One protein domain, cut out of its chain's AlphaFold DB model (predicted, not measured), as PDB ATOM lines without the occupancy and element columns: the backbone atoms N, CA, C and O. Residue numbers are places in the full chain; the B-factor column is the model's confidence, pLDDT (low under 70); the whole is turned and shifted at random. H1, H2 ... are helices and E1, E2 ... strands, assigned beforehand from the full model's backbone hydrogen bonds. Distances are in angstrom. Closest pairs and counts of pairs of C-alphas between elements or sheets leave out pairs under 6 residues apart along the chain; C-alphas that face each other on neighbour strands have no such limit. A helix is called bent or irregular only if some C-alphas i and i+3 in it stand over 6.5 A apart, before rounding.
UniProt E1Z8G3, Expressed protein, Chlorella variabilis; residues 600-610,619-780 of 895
ATOM      1  N   ASN A 600     627.614 406.700 447.693       52.47
ATOM      2  CA  ASN A 600     628.660 406.140 448.543       52.47
ATOM      3  C   ASN A 600     629.794 407.156 448.719       52.47
ATOM      4  O   ASN A 600     630.445 407.527 447.744       52.47
ATOM      5  N   LEU A 601     630.105 407.547 449.956       51.81
ATOM      6  CA  LEU A 601     631.344 408.267 450.262       51.81
ATOM      7  C   LEU A 601     632.023 407.681 451.501       51.81
ATOM      8  O   LEU A 601     631.720 408.027 452.646       51.81
ATOM      9  N   VAL A 602     632.990 406.795 451.255       55.25
ATOM     10  CA  VAL A 602     633.879 406.262 452.293       55.25
ATOM     11  C   VAL A 602     635.005 407.269 452.549       55.25
ATOM     12  O   VAL A 602     635.906 407.442 451.724       55.25
ATOM     13  N   PHE A 603     634.977 407.926 453.713       54.81
ATOM     14  CA  PHE A 603     636.052 408.825 454.133       54.81
ATOM     15  C   PHE A 603     637.143 408.066 454.874       54.81
ATOM     16  O   PHE A 603     636.928 407.503 455.952       54.81
ATOM     17  N   LEU A 604     638.352 408.137 454.327       55.91
ATOM     18  CA  LEU A 604     639.543 407.621 454.978       55.91
ATOM     19  C   LEU A 604     640.276 408.780 455.635       55.91
ATOM     20  O   LEU A 604     640.852 409.640 454.969       55.91
ATOM     21  N   SER A 605     640.299 408.808 456.963       51.75
ATOM     22  CA  SER A 605     641.171 409.738 457.662       51.75
ATOM     23  C   SER A 605     642.613 409.255 457.554       51.75
ATOM     24  O   SER A 605     643.085 408.390 458.292       51.75
ATOM     25  N   ALA A 606     643.314 409.790 456.560       47.16
ATOM     26  CA  ALA A 606     644.693 409.443 456.298       47.16
ATOM     27  C   ALA A 606     645.630 410.122 457.301       47.16
ATOM     28  O   ALA A 606     645.455 411.281 457.699       47.16
ATOM     29  N   ARG A 607     646.702 409.411 457.655       45.22
ATOM     30  CA  ARG A 607     647.806 410.012 458.399       45.22
ATOM     31  C   ARG A 607     648.436 411.129 457.559       45.22
ATOM     32  O   ARG A 607     648.765 410.861 456.401       45.22
ATOM     33  N   PRO A 608     648.737 412.318 458.119       38.72
ATOM     34  CA  PRO A 608     649.805 413.142 457.566       38.72
ATOM     35  C   PRO A 608     651.063 412.267 457.613       38.72
ATOM     36  O   PRO A 608     651.459 411.834 458.702       38.72
ATOM     37  N   GLU A 609     651.611 411.891 456.450       44.62
ATOM     38  CA  GLU A 609     652.549 410.765 456.393       44.62
ATOM     39  C   GLU A 609     653.731 410.951 457.353       44.62
ATOM     40  O   GLU A 609     654.302 412.031 457.505       44.62
ATOM     41  N   SER A 610     654.067 409.857 458.040       36.59
ATOM     42  CA  SER A 610     654.874 409.890 459.255       36.59
ATOM     43  C   SER A 610     656.186 410.669 459.110       36.59
ATOM     44  O   SER A 610     656.999 410.405 458.223       36.59
ATOM     45  N   MET A 619     654.675 411.330 450.365       49.06
ATOM     46  CA  MET A 619     653.589 411.046 449.435       49.06
ATOM     47  C   MET A 619     652.514 412.127 449.575       49.06
ATOM     48  O   MET A 619     651.921 412.304 450.640       49.06
ATOM     49  N   THR A 620     652.273 412.861 448.491       57.03
ATOM     50  CA  THR A 620     651.097 413.726 448.359       57.03
ATOM     51  C   THR A 620     649.828 412.877 448.335       57.03
ATOM     52  O   THR A 620     649.877 411.668 448.095       57.03
ATOM     53  N   GLU A 621     648.670 413.517 448.507       57.12
ATOM     54  CA  GLU A 621     647.360 412.883 448.311       57.12
ATOM     55  C   GLU A 621     647.297 412.093 447.000       57.12
ATOM     56  O   GLU A 621     646.987 410.904 446.987       57.12
ATOM     57  N   SER A 622     647.740 412.734 445.917       56.12
ATOM     58  CA  SER A 622     647.850 412.150 444.584       56.12
ATOM     59  C   SER A 622     648.815 410.964 444.489       56.12
ATOM     60  O   SER A 622     648.582 410.076 443.674       56.12
ATOM     61  N   GLU A 623     649.872 410.883 445.306       63.75
ATOM     62  CA  GLU A 623     650.749 409.705 445.332       63.75
ATOM     63  C   GLU A 623     650.159 408.545 446.133       63.75
ATOM     64  O   GLU A 623     650.294 407.400 445.705       63.75
ATOM     65  N   ALA A 624     649.496 408.811 447.261       63.25
ATOM     66  CA  ALA A 624     648.788 407.779 448.019       63.25
ATOM     67  C   ALA A 624     647.611 407.214 447.215       63.25
ATOM     68  O   ALA A 624     647.493 405.994 447.093       63.25
ATOM     69  N   TYR A 625     646.833 408.090 446.577       66.62
ATOM     70  CA  TYR A 625     645.786 407.714 445.639       66.62
ATOM     71  C   TYR A 625     646.337 406.872 444.482       66.62
ATOM     72  O   TYR A 625     645.974 405.704 444.362       66.62
ATOM     73  N   ARG A 626     647.300 407.396 443.706       69.38
ATOM     74  CA  ARG A 626     647.917 406.686 442.565       69.38
ATOM     75  C   ARG A 626     648.495 405.318 442.933       69.38
ATOM     76  O   ARG A 626     648.525 404.417 442.102       69.38
ATOM     77  N   LYS A 627     649.021 405.167 444.150       69.94
ATOM     78  CA  LYS A 627     649.747 403.961 444.566       69.94
ATOM     79  C   LYS A 627     648.870 402.903 445.231       69.94
ATOM     80  O   LYS A 627     649.168 401.723 445.074       69.94
ATOM     81  N   TYR A 628     647.866 403.306 446.009       72.12
ATOM     82  CA  TYR A 628     647.075 402.383 446.829       72.12
ATOM     83  C   TYR A 628     645.616 402.265 446.390       72.12
ATOM     84  O   TYR A 628     645.067 401.178 446.510       72.12
ATOM     85  N   PHE A 629     644.998 403.331 445.872       71.25
ATOM     86  CA  PHE A 629     643.565 403.340 445.543       71.25
ATOM     87  C   PHE A 629     643.299 403.247 444.040       71.25
ATOM     88  O   PHE A 629     642.439 402.477 443.626       71.25
ATOM     89  N   GLN A 630     644.091 403.930 443.209       75.06
ATOM     90  CA  GLN A 630     643.948 403.888 441.752       75.06
ATOM     91  C   GLN A 630     643.970 402.459 441.168       75.06
ATOM     92  O   GLN A 630     643.141 402.207 440.299       75.06
ATOM     93  N   PRO A 631     644.808 401.502 441.628       74.25
ATOM     94  CA  PRO A 631     644.747 400.127 441.127       74.25
ATOM     95  C   PRO A 631     643.419 399.419 441.433       74.25
ATOM     96  O   PRO A 631     642.965 398.612 440.634       74.25
ATOM     97  N   PHE A 632     642.782 399.727 442.567       69.00
ATOM     98  CA  PHE A 632     641.498 399.140 442.959       69.00
ATOM     99  C   PHE A 632     640.352 399.761 442.151       69.00
ATOM    100  O   PHE A 632     639.543 399.028 441.593       69.00
ATOM    101  N   VAL A 633     640.349 401.088 441.979       72.00
ATOM    102  CA  VAL A 633     639.405 401.785 441.084       72.00
ATOM    103  C   VAL A 633     639.550 401.282 439.636       72.00
ATOM    104  O   VAL A 633     638.561 400.985 438.980       72.00
ATOM    105  N   GLN A 634     640.780 401.083 439.145       75.12
ATOM    106  CA  GLN A 634     641.041 400.547 437.797       75.12
ATOM    107  C   GLN A 634     640.599 399.091 437.598       75.12
ATOM    108  O   GLN A 634     640.339 398.701 436.463       75.12
ATOM    109  N   ARG A 635     640.523 398.287 438.665       76.25
ATOM    110  CA  ARG A 635     639.993 396.913 438.620       76.25
ATOM    111  C   ARG A 635     638.476 396.836 438.841       76.25
ATOM    112  O   ARG A 635     637.938 395.738 438.784       76.25
ATOM    113  N   GLY A 636     637.798 397.953 439.129       74.00
ATOM    114  CA  GLY A 636     636.404 397.935 439.587       74.00
ATOM    115  C   GLY A 636     636.234 397.317 440.983       74.00
ATOM    116  O   GLY A 636     635.173 396.800 441.315       74.00
ATOM    117  N   ASP A 637     637.287 397.319 441.813       71.06
ATOM    118  CA  ASP A 637     637.182 396.894 443.214       71.06
ATOM    119  C   ASP A 637     636.555 397.964 444.117       71.06
ATOM    120  O   ASP A 637     636.018 397.631 445.172       71.06
ATOM    121  N   LEU A 638     636.672 399.228 443.704       69.88
ATOM    122  CA  LEU A 638     636.093 400.411 444.329       69.88
ATOM    123  C   LEU A 638     635.272 401.141 443.267       69.88
ATOM    124  O   LEU A 638     635.826 401.526 442.235       69.88
ATOM    125  N   ASP A 639     633.988 401.348 443.547       66.44
ATOM    126  CA  ASP A 639     633.087 402.176 442.746       66.44
ATOM    127  C   ASP A 639     633.436 403.661 442.932       66.44
ATOM    128  O   ASP A 639     633.337 404.463 442.000       66.44
ATOM    129  N   THR A 640     633.900 404.033 444.133       62.62
ATOM    130  CA  THR A 640     634.264 405.408 444.481       62.62
ATOM    131  C   THR A 640     635.711 405.549 444.947       62.62
ATOM    132  O   THR A 640     636.302 404.697 445.611       62.62
ATOM    133  N   SER A 641     636.327 406.675 444.582       61.00
ATOM    134  CA  SER A 641     637.669 407.026 445.049       61.00
ATOM    135  C   SER A 641     637.600 407.495 446.505       61.00
ATOM    136  O   SER A 641     636.963 408.517 446.759       61.00
ATOM    137  N   PRO A 642     638.251 406.816 447.468       64.62
ATOM    138  CA  PRO A 642     638.128 407.187 448.868       64.62
ATOM    139  C   PRO A 642     638.805 408.530 449.135       64.62
ATOM    140  O   PRO A 642     640.005 408.708 448.903       64.62
ATOM    141  N   THR A 643     638.030 409.468 449.667       64.31
ATOM    142  CA  THR A 643     638.503 410.816 449.983       64.31
ATOM    143  C   THR A 643     639.368 410.796 451.237       64.31
ATOM    144  O   THR A 643     638.941 410.310 452.290       64.31
ATOM    145  N   MET A 644     640.575 411.361 451.149       69.62
ATOM    146  CA  MET A 644     641.506 411.397 452.272       69.62
ATOM    147  C   MET A 644     641.373 412.686 453.090       69.62
ATOM    148  O   MET A 644     641.756 413.766 452.645       69.62
ATOM    149  N   LEU A 645     640.921 412.582 454.344       67.50
ATOM    150  CA  LEU A 645     640.865 413.728 455.263       67.50
ATOM    151  C   LEU A 645     642.266 414.066 455.806       67.50
ATOM    152  O   LEU A 645     642.617 413.778 456.951       67.50
ATOM    153  N   LEU A 646     643.103 414.673 454.963       62.72
ATOM    154  CA  LEU A 646     644.482 415.008 455.308       62.72
ATOM    155  C   LEU A 646     644.578 416.160 456.319       62.72
ATOM    156  O   LEU A 646     644.170 417.300 456.068       62.72
ATOM    157  N   GLY A 647     645.268 415.897 457.432       57.94
ATOM    158  CA  GLY A 647     645.903 416.965 458.205       57.94
ATOM    159  C   GLY A 647     646.956 417.674 457.341       57.94
ATOM    160  O   GLY A 647     647.639 417.036 456.538       57.94
ATOM    161  N   ALA A 648     647.101 418.996 457.472       56.81
ATOM    162  CA  ALA A 648     648.016 419.744 456.608       56.81
ATOM    163  C   ALA A 648     649.466 419.288 456.821       56.81
ATOM    164  O   ALA A 648     649.983 419.346 457.936       56.81
ATOM    165  N   MET A 649     650.181 418.975 455.737       49.41
ATOM    166  CA  MET A 649     651.628 418.741 455.829       49.41
ATOM    167  C   MET A 649     652.393 419.961 456.357       49.41
ATOM    168  O   MET A 649     653.474 419.789 456.902       49.41
ATOM    169  N   ALA A 650     651.834 421.173 456.248       55.78
ATOM    170  CA  ALA A 650     652.391 422.385 456.847       55.78
ATOM    171  C   ALA A 650     652.101 422.520 458.356       55.78
ATOM    172  O   ALA A 650     652.916 423.101 459.071       55.78
ATOM    173  N   SER A 651     650.985 421.981 458.871       53.44
ATOM    174  CA  SER A 651     650.659 422.106 460.301       53.44
ATOM    175  C   SER A 651     651.526 421.198 461.167       53.44
ATOM    176  O   SER A 651     651.858 421.597 462.269       53.44
ATOM    177  N   GLY A 652     651.975 420.040 460.667       58.12
ATOM    178  CA  GLY A 652     652.920 419.178 461.391       58.12
ATOM    179  C   GLY A 652     654.230 419.900 461.759       58.12
ATOM    180  O   GLY A 652     654.521 420.041 462.943       58.12
ATOM    181  N   PRO A 653     655.009 420.409 460.786       59.12
ATOM    182  CA  PRO A 653     656.218 421.184 461.042       59.12
ATOM    183  C   PRO A 653     655.947 422.526 461.718       59.12
ATOM    184  O   PRO A 653     656.719 422.884 462.595       59.12
ATOM    185  N   LYS A 654     654.875 423.263 461.377       61.50
ATOM    186  CA  LYS A 654     654.579 424.549 462.037       61.50
ATOM    187  C   LYS A 654     654.236 424.355 463.516       61.50
ATOM    188  O   LYS A 654     654.845 425.007 464.354       61.50
ATOM    189  N   ALA A 655     653.337 423.428 463.842       57.22
ATOM    190  CA  ALA A 655     652.977 423.132 465.226       57.22
ATOM    191  C   ALA A 655     654.123 422.458 465.996       57.22
ATOM    192  O   ALA A 655     654.237 422.663 467.196       57.22
ATOM    193  N   LEU A 656     655.013 421.711 465.330       59.78
ATOM    194  CA  LEU A 656     656.212 421.171 465.974       59.78
ATOM    195  C   LEU A 656     657.318 422.225 466.163       59.78
ATOM    196  O   LEU A 656     658.009 422.184 467.171       59.78
ATOM    197  N   LEU A 657     657.486 423.188 465.255       65.75
ATOM    198  CA  LEU A 657     658.386 424.336 465.452       65.75
ATOM    199  C   LEU A 657     657.859 425.286 466.539       65.75
ATOM    200  O   LEU A 657     658.653 425.856 467.283       65.75
ATOM    201  N   GLN A 658     656.534 425.399 466.657       61.44
ATOM    202  CA  GLN A 658     655.848 426.070 467.761       61.44
ATOM    203  C   GLN A 658     656.017 425.291 469.081       61.44
ATOM    204  O   GLN A 658     656.350 425.892 470.096       61.44
ATOM    205  N   TRP A 659     655.899 423.955 469.067       60.03
ATOM    206  CA  TRP A 659     656.167 423.084 470.225       60.03
ATOM    207  C   TRP A 659     657.636 423.114 470.677       60.03
ATOM    208  O   TRP A 659     657.906 423.109 471.871       60.03
ATOM    209  N   LEU A 660     658.586 423.187 469.741       62.09
ATOM    210  CA  LEU A 660     660.020 423.318 470.030       62.09
ATOM    211  C   LEU A 660     660.437 424.738 470.458       62.09
ATOM    212  O   LEU A 660     661.620 424.952 470.708       62.09
ATOM    213  N   GLY A 661     659.530 425.723 470.476       56.81
ATOM    214  CA  GLY A 661     659.872 427.115 470.799       56.81
ATOM    215  C   GLY A 661     660.838 427.782 469.806       56.81
ATOM    216  O   GLY A 661     661.473 428.777 470.138       56.81
ATOM    217  N   VAL A 662     660.966 427.259 468.579       63.31
ATOM    218  CA  VAL A 662     661.892 427.790 467.554       63.31
ATOM    219  C   VAL A 662     661.297 429.005 466.828       63.31
ATOM    220  O   VAL A 662     662.022 429.792 466.226       63.31
ATOM    221  N   VAL A 663     659.975 429.192 466.903       52.97
ATOM    222  CA  VAL A 663     659.261 430.370 466.376       52.97
ATOM    223  C   VAL A 663     658.650 431.153 467.544       52.97
ATOM    224  O   VAL A 663     657.437 431.255 467.685       52.97
ATOM    225  N   THR A 664     659.516 431.683 468.408       45.06
ATOM    226  CA  THR A 664     659.183 432.460 469.623       45.06
ATOM    227  C   THR A 664     659.051 433.968 469.398       45.06
ATOM    228  O   THR A 664     658.833 434.711 470.347       45.06
ATOM    229  N   TRP A 665     659.104 434.436 468.146       51.44
ATOM    230  CA  TRP A 665     659.024 435.863 467.783       51.44
ATOM    231  C   TRP A 665     657.671 436.540 468.104       51.44
ATOM    232  O   TRP A 665     657.533 437.742 467.908       51.44
ATOM    233  N   PHE A 666     656.682 435.800 468.620       45.44
ATOM    234  CA  PHE A 666     655.429 436.340 469.156       45.44
ATOM    235  C   PHE A 666     655.225 435.877 470.612       45.44
ATOM    236  O   PHE A 666     654.793 434.740 470.823       45.44
ATOM    237  N   PRO A 667     655.468 436.742 471.619       47.50
ATOM    238  CA  PRO A 667     655.315 436.402 473.041       47.50
ATOM    239  C   PRO A 667     653.911 435.916 473.437       47.50
ATOM    240  O   PRO A 667     653.773 435.085 474.329       47.50
ATOM    241  N   ALA A 668     652.868 436.358 472.725       48.31
ATOM    242  CA  ALA A 668     651.480 435.922 472.923       48.31
ATOM    243  C   ALA A 668     651.201 434.453 472.518       48.31
ATOM    244  O   ALA A 668     650.074 433.982 472.647       48.31
ATOM    245  N   LEU A 669     652.204 433.731 472.000       46.44
ATOM    246  CA  LEU A 669     652.121 432.325 471.586       46.44
ATOM    247  C   LEU A 669     653.156 431.443 472.304       46.44
ATOM    248  O   LEU A 669     653.582 430.424 471.750       46.44
ATOM    249  N   ALA A 670     653.561 431.823 473.522       51.62
ATOM    250  CA  ALA A 670     654.383 430.979 474.384       51.62
ATOM    251  C   ALA A 670     653.786 429.555 474.477       51.62
ATOM    252  O   ALA A 670     652.566 429.412 474.630       51.62
ATOM    253  N   PRO A 671     654.601 428.491 474.344       52.88
ATOM    254  CA  PRO A 671     654.099 427.131 474.481       52.88
ATOM    255  C   PRO A 671     653.524 426.944 475.896       52.88
ATOM    256  O   PRO A 671     654.128 427.429 476.854       52.88
ATOM    257  N   PRO A 672     652.376 426.260 476.056       57.69
ATOM    258  CA  PRO A 672     651.819 426.022 477.382       57.69
ATOM    259  C   PRO A 672     652.814 425.201 478.209       57.69
ATOM    260  O   PRO A 672     653.357 424.217 477.704       57.69
ATOM    261  N   GLU A 673     653.022 425.589 479.470       61.31
ATOM    262  CA  GLU A 673     654.023 424.979 480.365       61.31
ATOM    263  C   GLU A 673     653.850 423.454 480.489       61.31
ATOM    264  O   GLU A 673     654.818 422.699 480.595       61.31
ATOM    265  N   ASP A 674     652.607 422.981 480.374       75.56
ATOM    266  CA  ASP A 674     652.267 421.565 480.326       75.56
ATOM    267  C   ASP A 674     652.408 420.958 478.915       75.56
ATOM    268  O   ASP A 674     651.584 421.168 478.016       75.56
ATOM    269  N   ASN A 675     653.378 420.050 478.754       71.62
ATOM    270  CA  ASN A 675     653.566 419.238 477.538       71.62
ATOM    271  C   ASN A 675     652.287 418.505 477.075       71.62
ATOM    272  O   ASN A 675     652.083 418.289 475.878       71.62
ATOM    273  N   LYS A 676     651.407 418.124 478.013       76.12
ATOM    274  CA  LYS A 676     650.108 417.494 477.711       76.12
ATOM    275  C   LYS A 676     649.184 418.446 476.943       76.12
ATOM    276  O   LYS A 676     648.500 418.014 476.016       76.12
ATOM    277  N   THR A 677     649.202 419.728 477.295       78.38
ATOM    278  CA  THR A 677     648.367 420.785 476.712       78.38
ATOM    279  C   THR A 677     648.820 421.136 475.295       78.38
ATOM    280  O   THR A 677     647.984 421.300 474.409       78.38
ATOM    281  N   ALA A 678     650.129 421.137 475.023       76.69
ATOM    282  CA  ALA A 678     650.642 421.337 473.665       76.69
ATOM    283  C   ALA A 678     650.245 420.193 472.706       76.69
ATOM    284  O   ALA A 678     649.807 420.434 471.579       76.69
ATOM    285  N   VAL A 679     650.334 418.937 473.164       78.31
ATOM    286  CA  VAL A 679     649.896 417.763 472.384       78.31
ATOM    287  C   VAL A 679     648.375 417.763 472.178       78.31
ATOM    288  O   VAL A 679     647.904 417.443 471.086       78.31
ATOM    289  N   ALA A 680     647.603 418.176 473.189       83.12
ATOM    290  CA  ALA A 680     646.162 418.389 473.071       83.12
ATOM    291  C   ALA A 680     645.818 419.425 471.988       83.12
ATOM    292  O   ALA A 680     645.030 419.126 471.091       83.12
ATOM    293  N   ALA A 681     646.457 420.600 472.014       84.31
ATOM    294  CA  ALA A 681     646.252 421.659 471.025       84.31
ATOM    295  C   ALA A 681     646.593 421.200 469.593       84.31
ATOM    296  O   ALA A 681     645.854 421.494 468.652       84.31
ATOM    297  N   LEU A 682     647.658 420.407 469.413       83.44
ATOM    298  CA  LEU A 682     647.984 419.795 468.120       83.44
ATOM    299  C   LEU A 682     646.865 418.862 467.624       83.44
ATOM    300  O   LEU A 682     646.466 418.945 466.459       83.44
ATOM    301  N   TYR A 683     646.327 417.991 468.483       85.69
ATOM    302  CA  TYR A 683     645.216 417.114 468.093       85.69
ATOM    303  C   TYR A 683     643.922 417.883 467.814       85.69
ATOM    304  O   TYR A 683     643.222 417.531 466.864       85.69
ATOM    305  N   GLN A 684     643.639 418.956 468.561       89.25
ATOM    306  CA  GLN A 684     642.530 419.872 468.275       89.25
ATOM    307  C   GLN A 684     642.664 420.508 466.887       89.25
ATOM    308  O   GLN A 684     641.726 420.434 466.096       89.25
ATOM    309  N   GLN A 685     643.834 421.055 466.539       88.00
ATOM    310  CA  GLN A 685     644.076 421.644 465.215       88.00
ATOM    311  C   GLN A 685     643.932 420.618 464.079       88.00
ATOM    312  O   GLN A 685     643.352 420.921 463.034       88.00
ATOM    313  N   LEU A 686     644.434 419.391 464.273       85.69
ATOM    314  CA  LEU A 686     644.296 418.311 463.291       85.69
ATOM    315  C   LEU A 686     642.829 417.896 463.100       85.69
ATOM    316  O   LEU A 686     642.382 417.780 461.958       85.69
ATOM    317  N   ALA A 687     642.073 417.721 464.186       90.12
ATOM    318  CA  ALA A 687     640.658 417.363 464.125       90.12
ATOM    319  C   ALA A 687     639.797 418.484 463.531       90.12
ATOM    320  O   ALA A 687     638.958 418.209 462.680       90.12
ATOM    321  N   ALA A 688     640.036 419.744 463.912       88.62
ATOM    322  CA  ALA A 688     639.329 420.902 463.369       88.62
ATOM    323  C   ALA A 688     639.534 421.031 461.850       88.62
ATOM    324  O   ALA A 688     638.586 421.301 461.115       88.62
ATOM    325  N   LYS A 689     640.748 420.760 461.348       86.56
ATOM    326  CA  LYS A 689     641.004 420.749 459.902       86.56
ATOM    327  C   LYS A 689     640.320 419.576 459.189       86.56
ATOM    328  O   LYS A 689     639.756 419.783 458.116       86.56
ATOM    329  N   LYS A 690     640.344 418.371 459.772       87.81
ATOM    330  CA  LYS A 690     639.621 417.196 459.246       87.81
ATOM    331  C   LYS A 690     638.110 417.451 459.195       87.81
ATOM    332  O   LYS A 690     637.486 417.178 458.177       87.81
ATOM    333  N   LEU A 691     637.562 418.081 460.235       89.94
ATOM    334  CA  LEU A 691     636.166 418.511 460.332       89.94
ATOM    335  C   LEU A 691     635.799 419.572 459.282       89.94
ATOM    336  O   LEU A 691     634.746 419.451 458.666       89.94
ATOM    337  N   SER A 692     636.651 420.580 459.044       87.06
ATOM    338  CA  SER A 692     636.440 421.576 457.974       87.06
ATOM    339  C   SER A 692     636.319 420.896 456.614       87.06
ATOM    340  O   SER A 692     635.313 421.065 455.934       87.06
ATOM    341  N   ARG A 693     637.294 420.042 456.265       83.25
ATOM    342  CA  ARG A 693     637.266 419.292 455.003       83.25
ATOM    343  C   ARG A 693     636.041 418.397 454.896       83.25
ATOM    344  O   ARG A 693     635.381 418.407 453.868       83.25
ATOM    345  N   PHE A 694     635.700 417.669 455.956       87.94
ATOM    346  CA  PHE A 694     634.487 416.860 455.967       87.94
ATOM    347  C   PHE A 694     633.230 417.708 455.710       87.94
ATOM    348  O   PHE A 694     632.391 417.300 454.920       87.94
ATOM    349  N   ARG A 695     633.101 418.889 456.332       86.81
ATOM    350  CA  ARG A 695     631.955 419.792 456.115       86.81
ATOM    351  C   ARG A 695     631.886 420.308 454.680       86.81
ATOM    352  O   ARG A 695     630.796 420.335 454.122       86.81
ATOM    353  N   GLU A 696     633.026 420.657 454.084       82.88
ATOM    354  CA  GLU A 696     633.119 421.013 452.661       82.88
ATOM    355  C   GLU A 696     632.578 419.865 451.787       82.88
ATOM    356  O   GLU A 696     631.674 420.080 450.987       82.88
ATOM    357  N   TYR A 697     633.028 418.622 451.999       76.50
ATOM    358  CA  TYR A 697     632.518 417.468 451.247       76.50
ATOM    359  C   TYR A 697     631.040 417.142 451.525       76.50
ATOM    360  O   TYR A 697     630.297 416.840 450.594       76.50
ATOM    361  N   ALA A 698     630.591 417.212 452.779       83.00
ATOM    362  CA  ALA A 698     629.215 416.893 453.163       83.00
ATOM    363  C   ALA A 698     628.179 417.919 452.669       83.00
ATOM    364  O   ALA A 698     626.983 417.609 452.652       83.00
ATOM    365  N   ALA A 699     628.644 419.114 452.278       81.19
ATOM    366  CA  ALA A 699     627.869 420.136 451.584       81.19
ATOM    367  C   ALA A 699     627.835 419.931 450.057       81.19
ATOM    368  O   ALA A 699     626.824 420.249 449.442       81.19
ATOM    369  N   ILE A 700     628.901 419.385 449.450       78.62
ATOM    370  CA  ILE A 700     628.933 419.037 448.014       78.62
ATOM    371  C   ILE A 700     628.012 417.847 447.712       78.62
ATOM    372  O   ILE A 700     627.346 417.838 446.684       78.62
ATOM    373  N   TYR A 701     627.962 416.870 448.621       77.50
ATOM    374  CA  TYR A 701     627.157 415.655 448.489       77.50
ATOM    375  C   TYR A 701     626.132 415.582 449.630       77.50
ATOM    376  O   TYR A 701     626.364 414.855 450.599       77.50
ATOM    377  N   PRO A 702     625.054 416.391 449.624       79.50
ATOM    378  CA  PRO A 702     624.068 416.456 450.709       79.50
ATOM    379  C   PRO A 702     623.226 415.177 450.880       79.50
ATOM    380  O   PRO A 702     622.678 414.951 451.958       79.50
ATOM    381  N   GLU A 703     623.151 414.334 449.855       76.06
ATOM    382  CA  GLU A 703     622.447 413.048 449.832       76.06
ATOM    383  C   GLU A 703     623.273 411.881 450.399       76.06
ATOM    384  O   GLU A 703     622.708 410.887 450.852       76.06
ATOM    385  N   ALA A 704     624.603 412.016 450.435       80.44
ATOM    386  CA  ALA A 704     625.503 410.950 450.862       80.44
ATOM    387  C   ALA A 704     625.371 410.597 452.352       80.44
ATOM    388  O   ALA A 704     625.225 411.476 453.217       80.44
ATOM    389  N   CYS A 705     625.548 409.313 452.654       84.50
ATOM    390  CA  CYS A 705     625.797 408.798 453.997       84.50
ATOM    391  C   CYS A 705     627.284 408.470 454.192       84.50
ATOM    392  O   CYS A 705     628.020 408.205 453.243       84.50
ATOM    393  N   PHE A 706     627.734 408.492 455.446       87.56
ATOM    394  CA  PHE A 706     629.148 408.547 455.793       87.56
ATOM    395  C   PHE A 706     629.541 407.508 456.836       87.56
ATOM    396  O   PHE A 706     628.926 407.394 457.901       87.56
ATOM    397  N   VAL A 707     630.644 406.821 456.550       90.12
ATOM    398  CA  VAL A 707     631.408 406.027 457.513       90.12
ATOM    399  C   VAL A 707     632.779 406.680 457.646       90.12
ATOM    400  O   VAL A 707     633.487 406.845 456.652       90.12
ATOM    401  N   LEU A 708     633.148 407.073 458.865       92.69
ATOM    402  CA  LEU A 708     634.468 407.631 459.150       92.69
ATOM    403  C   LEU A 708     635.401 406.512 459.607       92.69
ATOM    404  O   LEU A 708     635.147 405.892 460.639       92.69
ATOM    405  N   ILE A 709     636.510 406.307 458.898       92.75
ATOM    406  CA  ILE A 709     637.557 405.369 459.321       92.75
ATOM    407  C   ILE A 709     638.831 406.148 459.656       92.75
ATOM    408  O   ILE A 709     639.286 406.967 458.859       92.75
ATOM    409  N   GLY A 710     639.412 405.916 460.836       93.12
ATOM    410  CA  GLY A 710     640.586 406.657 461.317       93.12
ATOM    411  C   GLY A 710     641.361 405.939 462.421       93.12
ATOM    412  O   GLY A 710     641.139 404.755 462.672       93.12
ATOM    413  N   ASP A 711     642.284 406.636 463.090       93.69
ATOM    414  CA  ASP A 711     643.075 406.095 464.199       93.69
ATOM    415  C   ASP A 711     642.955 406.908 465.504       93.69
ATOM    416  O   ASP A 711     642.827 408.135 465.534       93.69
ATOM    417  N   ASN A 712     643.008 406.215 466.645       93.88
ATOM    418  CA  ASN A 712     642.792 406.837 467.955       93.88
ATOM    419  C   ASN A 712     643.994 407.640 468.504       93.88
ATOM    420  O   ASN A 712     644.058 407.897 469.713       93.88
ATOM    421  N   GLY A 713     644.949 408.003 467.643       85.25
ATOM    422  CA  GLY A 713     646.183 408.715 467.968       85.25
ATOM    423  C   GLY A 713     646.517 409.894 467.043       85.25
ATOM    424  O   GLY A 713     647.600 410.449 467.198       85.25
ATOM    425  N   GLN A 714     645.649 410.288 466.099       81.81
ATOM    426  CA  GLN A 714     645.904 411.401 465.160       81.81
ATOM    427  C   GLN A 714     644.752 412.414 465.018       81.81
ATOM    428  O   GLN A 714     644.564 413.036 463.966       81.81
ATOM    429  N   GLY A 715     643.983 412.591 466.095       89.44
ATOM    430  CA  GLY A 715     642.835 413.500 466.141       89.44
ATOM    431  C   GLY A 715     641.559 412.951 465.493       89.44
ATOM    432  O   GLY A 715     640.552 413.649 465.500       89.44
ATOM    433  N   ASP A 716     641.555 411.715 464.980       93.81
ATOM    434  CA  ASP A 716     640.365 411.140 464.327       93.81
ATOM    435  C   ASP A 716     639.256 410.839 465.318       93.81
ATOM    436  O   ASP A 716     638.099 411.111 465.026       93.81
ATOM    437  N   LEU A 717     639.610 410.370 466.517       95.31
ATOM    438  CA  LEU A 717     638.653 410.199 467.606       95.31
ATOM    439  C   LEU A 717     637.971 411.525 467.973       95.31
ATOM    440  O   LEU A 717     636.752 411.583 468.084       95.31
ATOM    441  N   LEU A 718     638.748 412.604 468.100       94.94
ATOM    442  CA  LEU A 718     638.207 413.937 468.366       94.94
ATOM    443  C   LEU A 718     637.318 414.422 467.210       94.94
ATOM    444  O   LEU A 718     636.245 414.969 467.440       94.94
ATOM    445  N   CYS A 719     637.741 414.192 465.964       95.19
ATOM    446  CA  CYS A 719     636.943 414.511 464.785       95.19
ATOM    447  C   CYS A 719     635.615 413.734 464.790       95.19
ATOM    448  O   CYS A 719     634.567 414.342 464.608       95.19
ATOM    449  N   ALA A 720     635.643 412.434 465.098       95.12
ATOM    450  CA  ALA A 720     634.472 411.570 465.224       95.12
ATOM    451  C   ALA A 720     633.506 412.027 466.327       95.12
ATOM    452  O   ALA A 720     632.296 412.024 466.119       95.12
ATOM    453  N   GLU A 721     634.023 412.454 467.481       95.06
ATOM    454  CA  GLU A 721     633.212 412.989 468.580       95.06
ATOM    455  C   GLU A 721     632.497 414.289 468.190       95.06
ATOM    456  O   GLU A 721     631.299 414.418 468.445       95.06
ATOM    457  N   ILE A 722     633.203 415.228 467.543       94.25
ATOM    458  CA  ILE A 722     632.605 416.491 467.075       94.25
ATOM    459  C   ILE A 722     631.615 416.228 465.932       94.25
ATOM    460  O   ILE A 722     630.530 416.810 465.910       94.25
ATOM    461  N   LEU A 723     631.952 415.334 464.996       92.81
ATOM    462  CA  LEU A 723     631.064 414.930 463.907       92.81
ATOM    463  C   LEU A 723     629.776 414.328 464.453       92.81
ATOM    464  O   LEU A 723     628.704 414.801 464.093       92.81
ATOM    465  N   TRP A 724     629.868 413.383 465.389       92.44
ATOM    466  CA  TRP A 724     628.700 412.811 466.048       92.44
ATOM    467  C   TRP A 724     627.836 413.879 466.723       92.44
ATOM    468  O   TRP A 724     626.632 413.937 466.479       92.44
ATOM    469  N   SER A 725     628.439 414.770 467.514       90.94
ATOM    470  CA  SER A 725     627.687 415.840 468.175       90.94
ATOM    471  C   SER A 725     627.014 416.779 467.167       90.94
ATOM    472  O   SER A 725     625.834 417.086 467.312       90.94
ATOM    473  N   SER A 726     627.703 417.164 466.089       89.19
ATOM    474  CA  SER A 726     627.132 418.048 465.062       89.19
ATOM    475  C   SER A 726     626.095 417.384 464.143       89.19
ATOM    476  O   SER A 726     625.192 418.077 463.683       89.19
ATOM    477  N   MET A 727     626.194 416.073 463.891       86.00
ATOM    478  CA  MET A 727     625.379 415.352 462.899       86.00
ATOM    479  C   MET A 727     624.326 414.400 463.479       86.00
ATOM    480  O   MET A 727     623.497 413.917 462.710       86.00
ATOM    481  N   ARG A 728     624.355 414.070 464.779       80.38
ATOM    482  CA  ARG A 728     623.311 413.260 465.446       80.38
ATOM    483  C   ARG A 728     622.491 414.045 466.462       80.38
ATOM    484  O   ARG A 728     621.285 413.854 466.494       80.38
ATOM    485  N   GLN A 729     623.103 414.911 467.273       75.38
ATOM    486  CA  GLN A 729     622.376 415.560 468.379       75.38
ATOM    487  C   GLN A 729     621.434 416.685 467.925       75.38
ATOM    488  O   GLN A 729     620.457 416.958 468.610       75.38
ATOM    489  N   ASN A 730     621.708 417.312 466.776       76.25
ATOM    490  CA  ASN A 730     620.976 418.486 466.283       76.25
ATOM    491  C   ASN A 730     619.997 418.167 465.135       76.25
ATOM    492  O   ASN A 730     619.631 419.062 464.374       76.25
ATOM    493  N   LEU A 731     619.620 416.899 464.956       80.94
ATOM    494  CA  LEU A 731     618.651 416.506 463.932       80.94
ATOM    495  C   LEU A 731     617.214 416.777 464.403       80.94
ATOM    496  O   LEU A 731     616.895 416.470 465.554       80.94
ATOM    497  N   PRO A 732     616.325 417.271 463.522       85.38
ATOM    498  CA  PRO A 732     614.890 417.258 463.773       85.38
ATOM    499  C   PRO A 732     614.392 415.841 464.103       85.38
ATOM    500  O   PRO A 732     614.882 414.872 463.508       85.38
ATOM    501  N   PRO A 733     613.407 415.686 465.007       83.69
ATOM    502  CA  PRO A 733     612.823 414.382 465.306       83.69
ATOM    503  C   PRO A 733     612.312 413.713 464.022       83.69
ATOM    504  O   PRO A 733     611.664 414.342 463.189       83.69
ATOM    505  N   GLY A 734     612.650 412.434 463.846       83.94
ATOM    506  CA  GLY A 734     612.350 411.659 462.638       83.94
ATOM    507  C   GLY A 734     613.440 411.682 461.556       83.94
ATOM    508  O   GLY A 734     613.476 410.765 460.736       83.94
ATOM    509  N   GLN A 735     614.379 412.640 461.559       82.62
ATOM    510  CA  GLN A 735     615.517 412.589 460.633       82.62
ATOM    511  C   GLN A 735     616.595 411.611 461.112       82.62
ATOM    512  O   GLN A 735     617.040 411.631 462.260       82.62
ATOM    513  N   ARG A 736     617.063 410.762 460.192       82.19
ATOM    514  CA  ARG A 736     618.200 409.864 460.418       82.19
ATOM    515  C   ARG A 736     619.516 410.578 460.177       82.19
ATOM    516  O   ARG A 736     619.652 411.344 459.224       82.19
ATOM    517  N   SER A 737     620.511 410.269 461.003       87.31
ATOM    518  CA  SER A 737     621.843 410.817 460.792       87.31
ATOM    519  C   SER A 737     622.541 410.184 459.610       87.31
ATOM    520  O   SER A 737     622.645 408.966 459.493       87.31
ATOM    521  N   ARG A 738     623.117 411.067 458.800       87.38
ATOM    522  CA  ARG A 738     623.996 410.730 457.690       87.38
ATOM    523  C   ARG A 738     625.326 410.128 458.162       87.38
ATOM    524  O   ARG A 738     625.991 409.479 457.367       87.38
ATOM    525  N   LEU A 739     625.712 410.300 459.433       91.62
ATOM    526  CA  LEU A 739     626.866 409.616 460.024       91.62
ATOM    527  C   LEU A 739     626.436 408.248 460.580       91.62
ATOM    528  O   LEU A 739     625.806 408.148 461.643       91.62
ATOM    529  N   LEU A 740     626.787 407.198 459.839       90.75
ATOM    530  CA  LEU A 740     626.375 405.825 460.120       90.75
ATOM    531  C   LEU A 740     627.232 405.203 461.226       90.75
ATOM    532  O   LEU A 740     626.687 404.810 462.257       90.75
ATOM    533  N   ALA A 741     628.558 405.197 461.051       93.00
ATOM    534  CA  ALA A 741     629.513 404.650 462.015       93.00
ATOM    535  C   ALA A 741     630.881 405.355 461.962       93.00
ATOM    536  O   ALA A 741     631.288 405.904 460.933       93.00
ATOM    537  N   CYS A 742     631.612 405.286 463.074       95.31
ATOM    538  CA  CYS A 742     632.979 405.775 463.227       95.31
ATOM    539  C   CYS A 742     633.896 404.621 463.667       95.31
ATOM    540  O   CYS A 742     633.896 404.227 464.834       95.31
ATOM    541  N   LEU A 743     634.698 404.084 462.745       96.00
ATOM    542  CA  LEU A 743     635.564 402.923 462.965       96.00
ATOM    543  C   LEU A 743     637.006 403.377 463.245       96.00
ATOM    544  O   LEU A 743     637.682 403.942 462.385       96.00
ATOM    545  N   MET A 744     637.487 403.144 464.468       95.94
ATOM    546  CA  MET A 744     638.780 403.634 464.952       95.94
ATOM    547  C   MET A 744     639.790 402.499 465.125       95.94
ATOM    548  O   MET A 744     639.632 401.613 465.974       95.94
ATOM    549  N   HIS A 745     640.905 402.563 464.394       94.62
ATOM    550  CA  HIS A 745     642.041 401.680 464.639       94.62
ATOM    551  C   HIS A 745     642.731 402.052 465.955       94.62
ATOM    552  O   HIS A 745     643.200 403.177 466.156       94.62
ATOM    553  N   LYS A 746     642.814 401.083 466.869       94.56
ATOM    554  CA  LYS A 746     643.423 401.232 468.192       94.56
ATOM    555  C   LYS A 746     644.949 401.128 468.115       94.56
ATOM    556  O   LYS A 746     645.542 400.116 468.485       94.56
ATOM    557  N   VAL A 747     645.578 402.203 467.644       90.44
ATOM    558  CA  VAL A 747     647.040 402.363 467.541       90.44
ATOM    559  C   VAL A 747     647.699 402.821 468.848       90.44
ATOM    560  O   VAL A 747     648.874 402.543 469.078       90.44
ATOM    561  N   VAL A 748     646.948 403.504 469.712       90.19
ATOM    562  CA  VAL A 748     647.377 404.017 471.023       90.19
ATOM    563  C   VAL A 748     646.492 403.377 472.110       90.19
ATOM    564  O   VAL A 748     645.321 403.076 471.848       90.19
ATOM    565  N   PRO A 749     646.979 403.124 473.343       90.62
ATOM    566  CA  PRO A 749     646.101 402.734 474.443       90.62
ATOM    567  C   PRO A 749     644.972 403.756 474.597       90.62
ATOM    568  O   PRO A 749     645.238 404.946 474.683       90.62
ATOM    569  N   THR A 750     643.712 403.322 474.690       89.94
ATOM    570  CA  THR A 750     642.561 404.249 474.798       89.94
ATOM    571  C   THR A 750     642.664 405.174 476.016       89.94
ATOM    572  O   THR A 750     642.132 406.273 475.995       89.94
ATOM    573  N   GLY A 751     643.423 404.765 477.042       86.56
ATOM    574  CA  GLY A 751     643.819 405.601 478.179       86.56
ATOM    575  C   GLY A 751     644.622 406.862 477.814       86.56
ATOM    576  O   GLY A 751     644.586 407.817 478.584       86.56
ATOM    577  N   HIS A 752     645.283 406.909 476.655       89.06
ATOM    578  CA  HIS A 752     646.106 408.029 476.172       89.06
ATOM    579  C   HIS A 752     645.538 408.707 474.907       89.06
ATOM    580  O   HIS A 752     646.155 409.635 474.391       89.06
ATOM    581  N   SER A 753     644.384 408.269 474.393       90.00
ATOM    582  CA  SER A 753     643.722 408.939 473.266       90.00
ATOM    583  C   SER A 753     643.205 410.319 473.671       90.00
ATOM    584  O   SER A 753     642.699 410.497 474.781       90.00
ATOM    585  N   TYR A 754     643.313 411.294 472.771       90.69
ATOM    586  CA  TYR A 754     642.724 412.613 472.981       90.69
ATOM    587  C   TYR A 754     641.232 412.596 472.617       90.69
ATOM    588  O   TYR A 754     640.864 412.059 471.573       90.69
ATOM    589  N   SER A 755     640.392 413.129 473.506       91.81
ATOM    590  CA  SER A 755     638.927 413.019 473.480       91.81
ATOM    591  C   SER A 755     638.307 414.103 474.366       91.81
ATOM    592  O   SER A 755     638.845 414.392 475.435       91.81
ATOM    593  N   MET A 756     637.172 414.671 473.947       89.25
ATOM    594  CA  MET A 756     636.378 415.640 474.719       89.25
ATOM    595  C   MET A 756     635.569 414.981 475.839       89.25
ATOM    596  O   MET A 756     635.210 415.644 476.805       89.25
ATOM    597  N   LEU A 757     635.301 413.673 475.746       84.94
ATOM    598  CA  LEU A 757     634.528 412.935 476.759       84.94
ATOM    599  C   LEU A 757     635.323 412.694 478.053       84.94
ATOM    600  O   LEU A 757     634.803 412.149 479.026       84.94
ATOM    601  N   ARG A 758     636.592 413.107 478.069       80.06
ATOM    602  CA  ARG A 758     637.508 413.006 479.199       80.06
ATOM    603  C   ARG A 758     637.399 414.227 480.098       80.06
ATOM    604  O   ARG A 758     638.259 415.104 480.078       80.06
ATOM    605  N   SER A 759     636.373 414.242 480.942       76.81
ATOM    606  CA  SER A 759     636.436 415.050 482.161       76.81
ATOM    607  C   SER A 759     637.352 414.369 483.185       76.81
ATOM    608  O   SER A 759     637.485 413.145 483.200       76.81
ATOM    609  N   SER A 760     637.951 415.141 484.093       66.44
ATOM    610  CA  SER A 760     638.743 414.604 485.214       66.44
ATOM    611  C   SER A 760     637.933 413.731 486.186       66.44
ATOM    612  O   SER A 760     638.520 413.039 487.012       66.44
ATOM    613  N   LYS A 761     636.596 413.761 486.087       73.00
ATOM    614  CA  LYS A 761     635.649 413.084 486.984       73.00
ATOM    615  C   LYS A 761     635.025 411.808 486.401       73.00
ATOM    616  O   LYS A 761     634.322 411.112 487.122       73.00
ATOM    617  N   THR A 762     635.218 411.507 485.112       73.69
ATOM    618  CA  THR A 762     634.555 410.360 484.457       73.69
ATOM    619  C   THR A 762     635.400 409.090 484.521       73.69
ATOM    620  O   THR A 762     636.600 409.093 484.248       73.69
ATOM    621  N   VAL A 763     634.757 407.973 484.870       83.06
ATOM    622  CA  VAL A 763     635.419 406.671 485.010       83.06
ATOM    623  C   VAL A 763     635.674 406.069 483.626       83.06
ATOM    624  O   VAL A 763     634.854 406.163 482.716       83.06
ATOM    625  N   LYS A 764     636.806 405.379 483.460       80.31
ATOM    626  CA  LYS A 764     637.244 404.780 482.185       80.31
ATOM    627  C   LYS A 764     636.199 403.879 481.504       80.31
ATOM    628  O   LYS A 764     636.206 403.783 480.278       80.31
ATOM    629  N   THR A 765     635.345 403.201 482.270       82.12
ATOM    630  CA  THR A 765     634.230 402.379 481.764       82.12
ATOM    631  C   THR A 765     633.148 403.230 481.100       82.12
ATOM    632  O   THR A 765     632.681 402.878 480.018       82.12
ATOM    633  N   GLN A 766     632.824 404.387 481.687       87.31
ATOM    634  CA  GLN A 766     631.837 405.331 481.162       87.31
ATOM    635  C   GLN A 766     632.263 405.877 479.793       87.31
ATOM    636  O   GLN A 766     631.430 405.938 478.901       87.31
ATOM    637  N   TRP A 767     633.554 406.168 479.567       87.12
ATOM    638  CA  TRP A 767     634.037 406.605 478.244       87.12
ATOM    639  C   TRP A 767     633.765 405.579 477.137       87.12
ATOM    640  O   TRP A 767     633.345 405.957 476.048       87.12
ATOM    641  N   HIS A 768     633.983 404.286 477.407       88.56
ATOM    642  CA  HIS A 768     633.733 403.225 476.422       88.56
ATOM    643  C   HIS A 768     632.245 403.067 476.122       88.56
ATOM    644  O   HIS A 768     631.880 403.030 474.950       88.56
ATOM    645  N   ALA A 769     631.394 403.077 477.151       90.56
ATOM    646  CA  ALA A 769     629.945 403.108 476.969       90.56
ATOM    647  C   ALA A 769     629.492 404.350 476.177       90.56
ATOM    648  O   ALA A 769     628.723 404.221 475.229       90.56
ATOM    649  N   SER A 770     630.020 405.539 476.492       91.94
ATOM    650  CA  SER A 770     629.706 406.774 475.765       91.94
ATOM    651  C   SER A 770     630.160 406.734 474.306       91.94
ATOM    652  O   SER A 770     629.425 407.195 473.441       91.94
ATOM    653  N   TRP A 771     631.337 406.184 473.988       94.25
ATOM    654  CA  TRP A 771     631.763 406.007 472.596       94.25
ATOM    655  C   TRP A 771     630.881 405.002 471.848       94.25
ATOM    656  O   TRP A 771     630.466 405.284 470.727       94.25
ATOM    657  N   GLN A 772     630.519 403.885 472.481       92.06
ATOM    658  CA  GLN A 772     629.655 402.868 471.883       92.06
ATOM    659  C   GLN A 772     628.234 403.397 471.620       92.06
ATOM    660  O   GLN A 772     627.721 403.236 470.517       92.06
ATOM    661  N   GLN A 773     627.636 404.129 472.568       90.75
ATOM    662  CA  GLN A 773     626.372 404.863 472.365       90.75
ATOM    663  C   GLN A 773     626.463 405.888 471.221       90.75
ATOM    664  O   GLN A 773     625.468 406.193 470.563       90.75
ATOM    665  N   ARG A 774     627.666 406.413 470.960       92.19
ATOM    666  CA  ARG A 774     627.943 407.338 469.857       92.19
ATOM    667  C   ARG A 774     628.264 406.644 468.525       92.19
ATOM    668  O   ARG A 774     628.562 407.330 467.553       92.19
ATOM    669  N   GLY A 775     628.217 405.315 468.432       93.31
ATOM    670  CA  GLY A 775     628.639 404.606 467.217       93.31
ATOM    671  C   GLY A 775     630.125 404.818 466.882       93.31
ATOM    672  O   GLY A 775     630.506 404.870 465.712       93.31
ATOM    673  N   ILE A 776     630.961 405.033 467.906       95.94
ATOM    674  CA  ILE A 776     632.415 405.181 467.801       95.94
ATOM    675  C   ILE A 776     633.056 403.903 468.343       95.94
ATOM    676  O   ILE A 776     633.121 403.674 469.552       95.94
ATOM    677  N   HIS A 777     633.550 403.067 467.436       96.00
ATOM    678  CA  HIS A 777     633.989 401.709 467.735       96.00
ATOM    679  C   HIS A 777     635.506 401.585 467.611       96.00
ATOM    680  O   HIS A 777     636.116 402.161 466.712       96.00
ATOM    681  N   PHE A 778     636.134 400.811 468.499       96.06
ATOM    682  CA  PHE A 778     637.590 400.649 468.536       96.06
ATOM    683  C   PHE A 778     637.997 399.202 468.291       96.06
ATOM    684  O   PHE A 778     637.751 398.344 469.139       96.06
ATOM    685  N   ALA A 779     638.745 398.946 467.219       96.12
ATOM    686  CA  ALA A 779     639.271 397.614 466.929       96.12
ATOM    687  C   ALA A 779     640.803 397.589 466.852       96.12
ATOM    688  O   ALA A 779     641.457 398.595 466.567       96.12
ATOM    689  N   LYS A 780     641.400 396.419 467.111       95.12
ATOM    690  CA  LYS A 780     642.861 396.223 467.056       95.12
ATOM    691  C   LYS A 780     643.349 395.791 465.670       95.12
ATOM    692  O   LYS A 780     644.508 396.044 465.341       95.12
TER     693      LYS A 780
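Overview. This is residues 600 to 610 and 619 to 780 of the 895 residues of the protein "Expressed protein" of Chlorella variabilis (UniProt E1Z8G3). A twisted sheet of four strands has helix H4 packed along one face, and the long helix H3 packs on H4 and reaches past it, with H2 folded back on its far part as a loose helical hairpin. H1 lies off beyond the E1 edge of the sheet and H5 beyond the E4 edge, while residues 730 to 735 stick out. The sheet's order is E1, E2, E3, E4, all parallel. The printed part has 173 residues, with five named helices and four named strands in the order E1, H1, H2, H3, E2, H4, E3, H5, E4, and its class is mixed, helices and strands. It is compact, with a radius of gyration of the C-alphas of 17.5 A and spans of 51 by 40 by 31 A.

Along the chain. In the sheet, E1 is residues 600 to 604, starting at C-alpha 600 (628.660, 406.140, 448.543). E2 is residues 705 to 711, 20.2 A long; E3 is residues 739 to 745, 17.7 A; E4 is residues 776 to 779, ending at C-alpha 779 (639.271, 397.614, 466.929). H3, residues 675 to 700, is 38.5 A long and starts at C-alpha 675 (653.566, 419.238, 477.538). H4 is residues 716 to 728, 17.2 A; H1 is residues 621 to 634, 17.4 A; H5 is residues 764 to 773, 14.7 A; H2 is residues 651 to 659, 11.4 A. H1 is only just irregular: C-alphas 628 and 631 are 6.6 A apart.

Arrangement. Across E1 and E2, N 709 and O 603 are 3.2 A apart, within hydrogen-bond range; so are N 743 and O 708 of E3 and E2, 2.8 A, and N 744 and O 777 of E3 and E4, 2.8 A. H4 is on one face of the sheet, making two layers, helix over sheet, at a height over the sheet of 9.2 A. It lies over E3 and only just over E2, with 3 of its C-alphas there, and runs along the strands, at 13 degrees to E3 on the local plane. E2, H4 and E3 form a strand-helix-strand unit, two parallel neighbour strands with a helix between, with a right-handed crossover; E3, H5 and E4 form another. H3 touches H4 with residues 683 to 691 alone, at a steep tilt of 47 degrees, the same way; the closest C-alphas, of Ala 687 and Cys 719, are 4.7 A apart. H3 only grazes the sheet, with residues 694 to 698, and H5 only grazes it, with residues 768 to 772. H2 and H3, a hairpin, only just touch, with 3 pairs of C-alphas within 8 A, the closest being those of Ala 655 and Leu 682, 6.7 A. H1 touches no helix and is not on the sheet. Every O i to N i+4 pair is within hydrogen-bond range in H2, H3 and H4, against 7 of 10 in H1 and 5 of 6 in H5.

Size, cuts and confidence. The C-alphas farthest apart, of Arg 635 and Pro 667, are 54.6 A apart. Residues 611 to 618 are not printed, and C-alphas 610 and 619 are 10.0 A apart across the cut. The links H1 to H2, H2 to H3 and E3 to H5 are long. The mean pLDDT of the printed part is 76.3, and 58 residues are under 70, among them 600 to 610, 619 to 627 and 638 to 673.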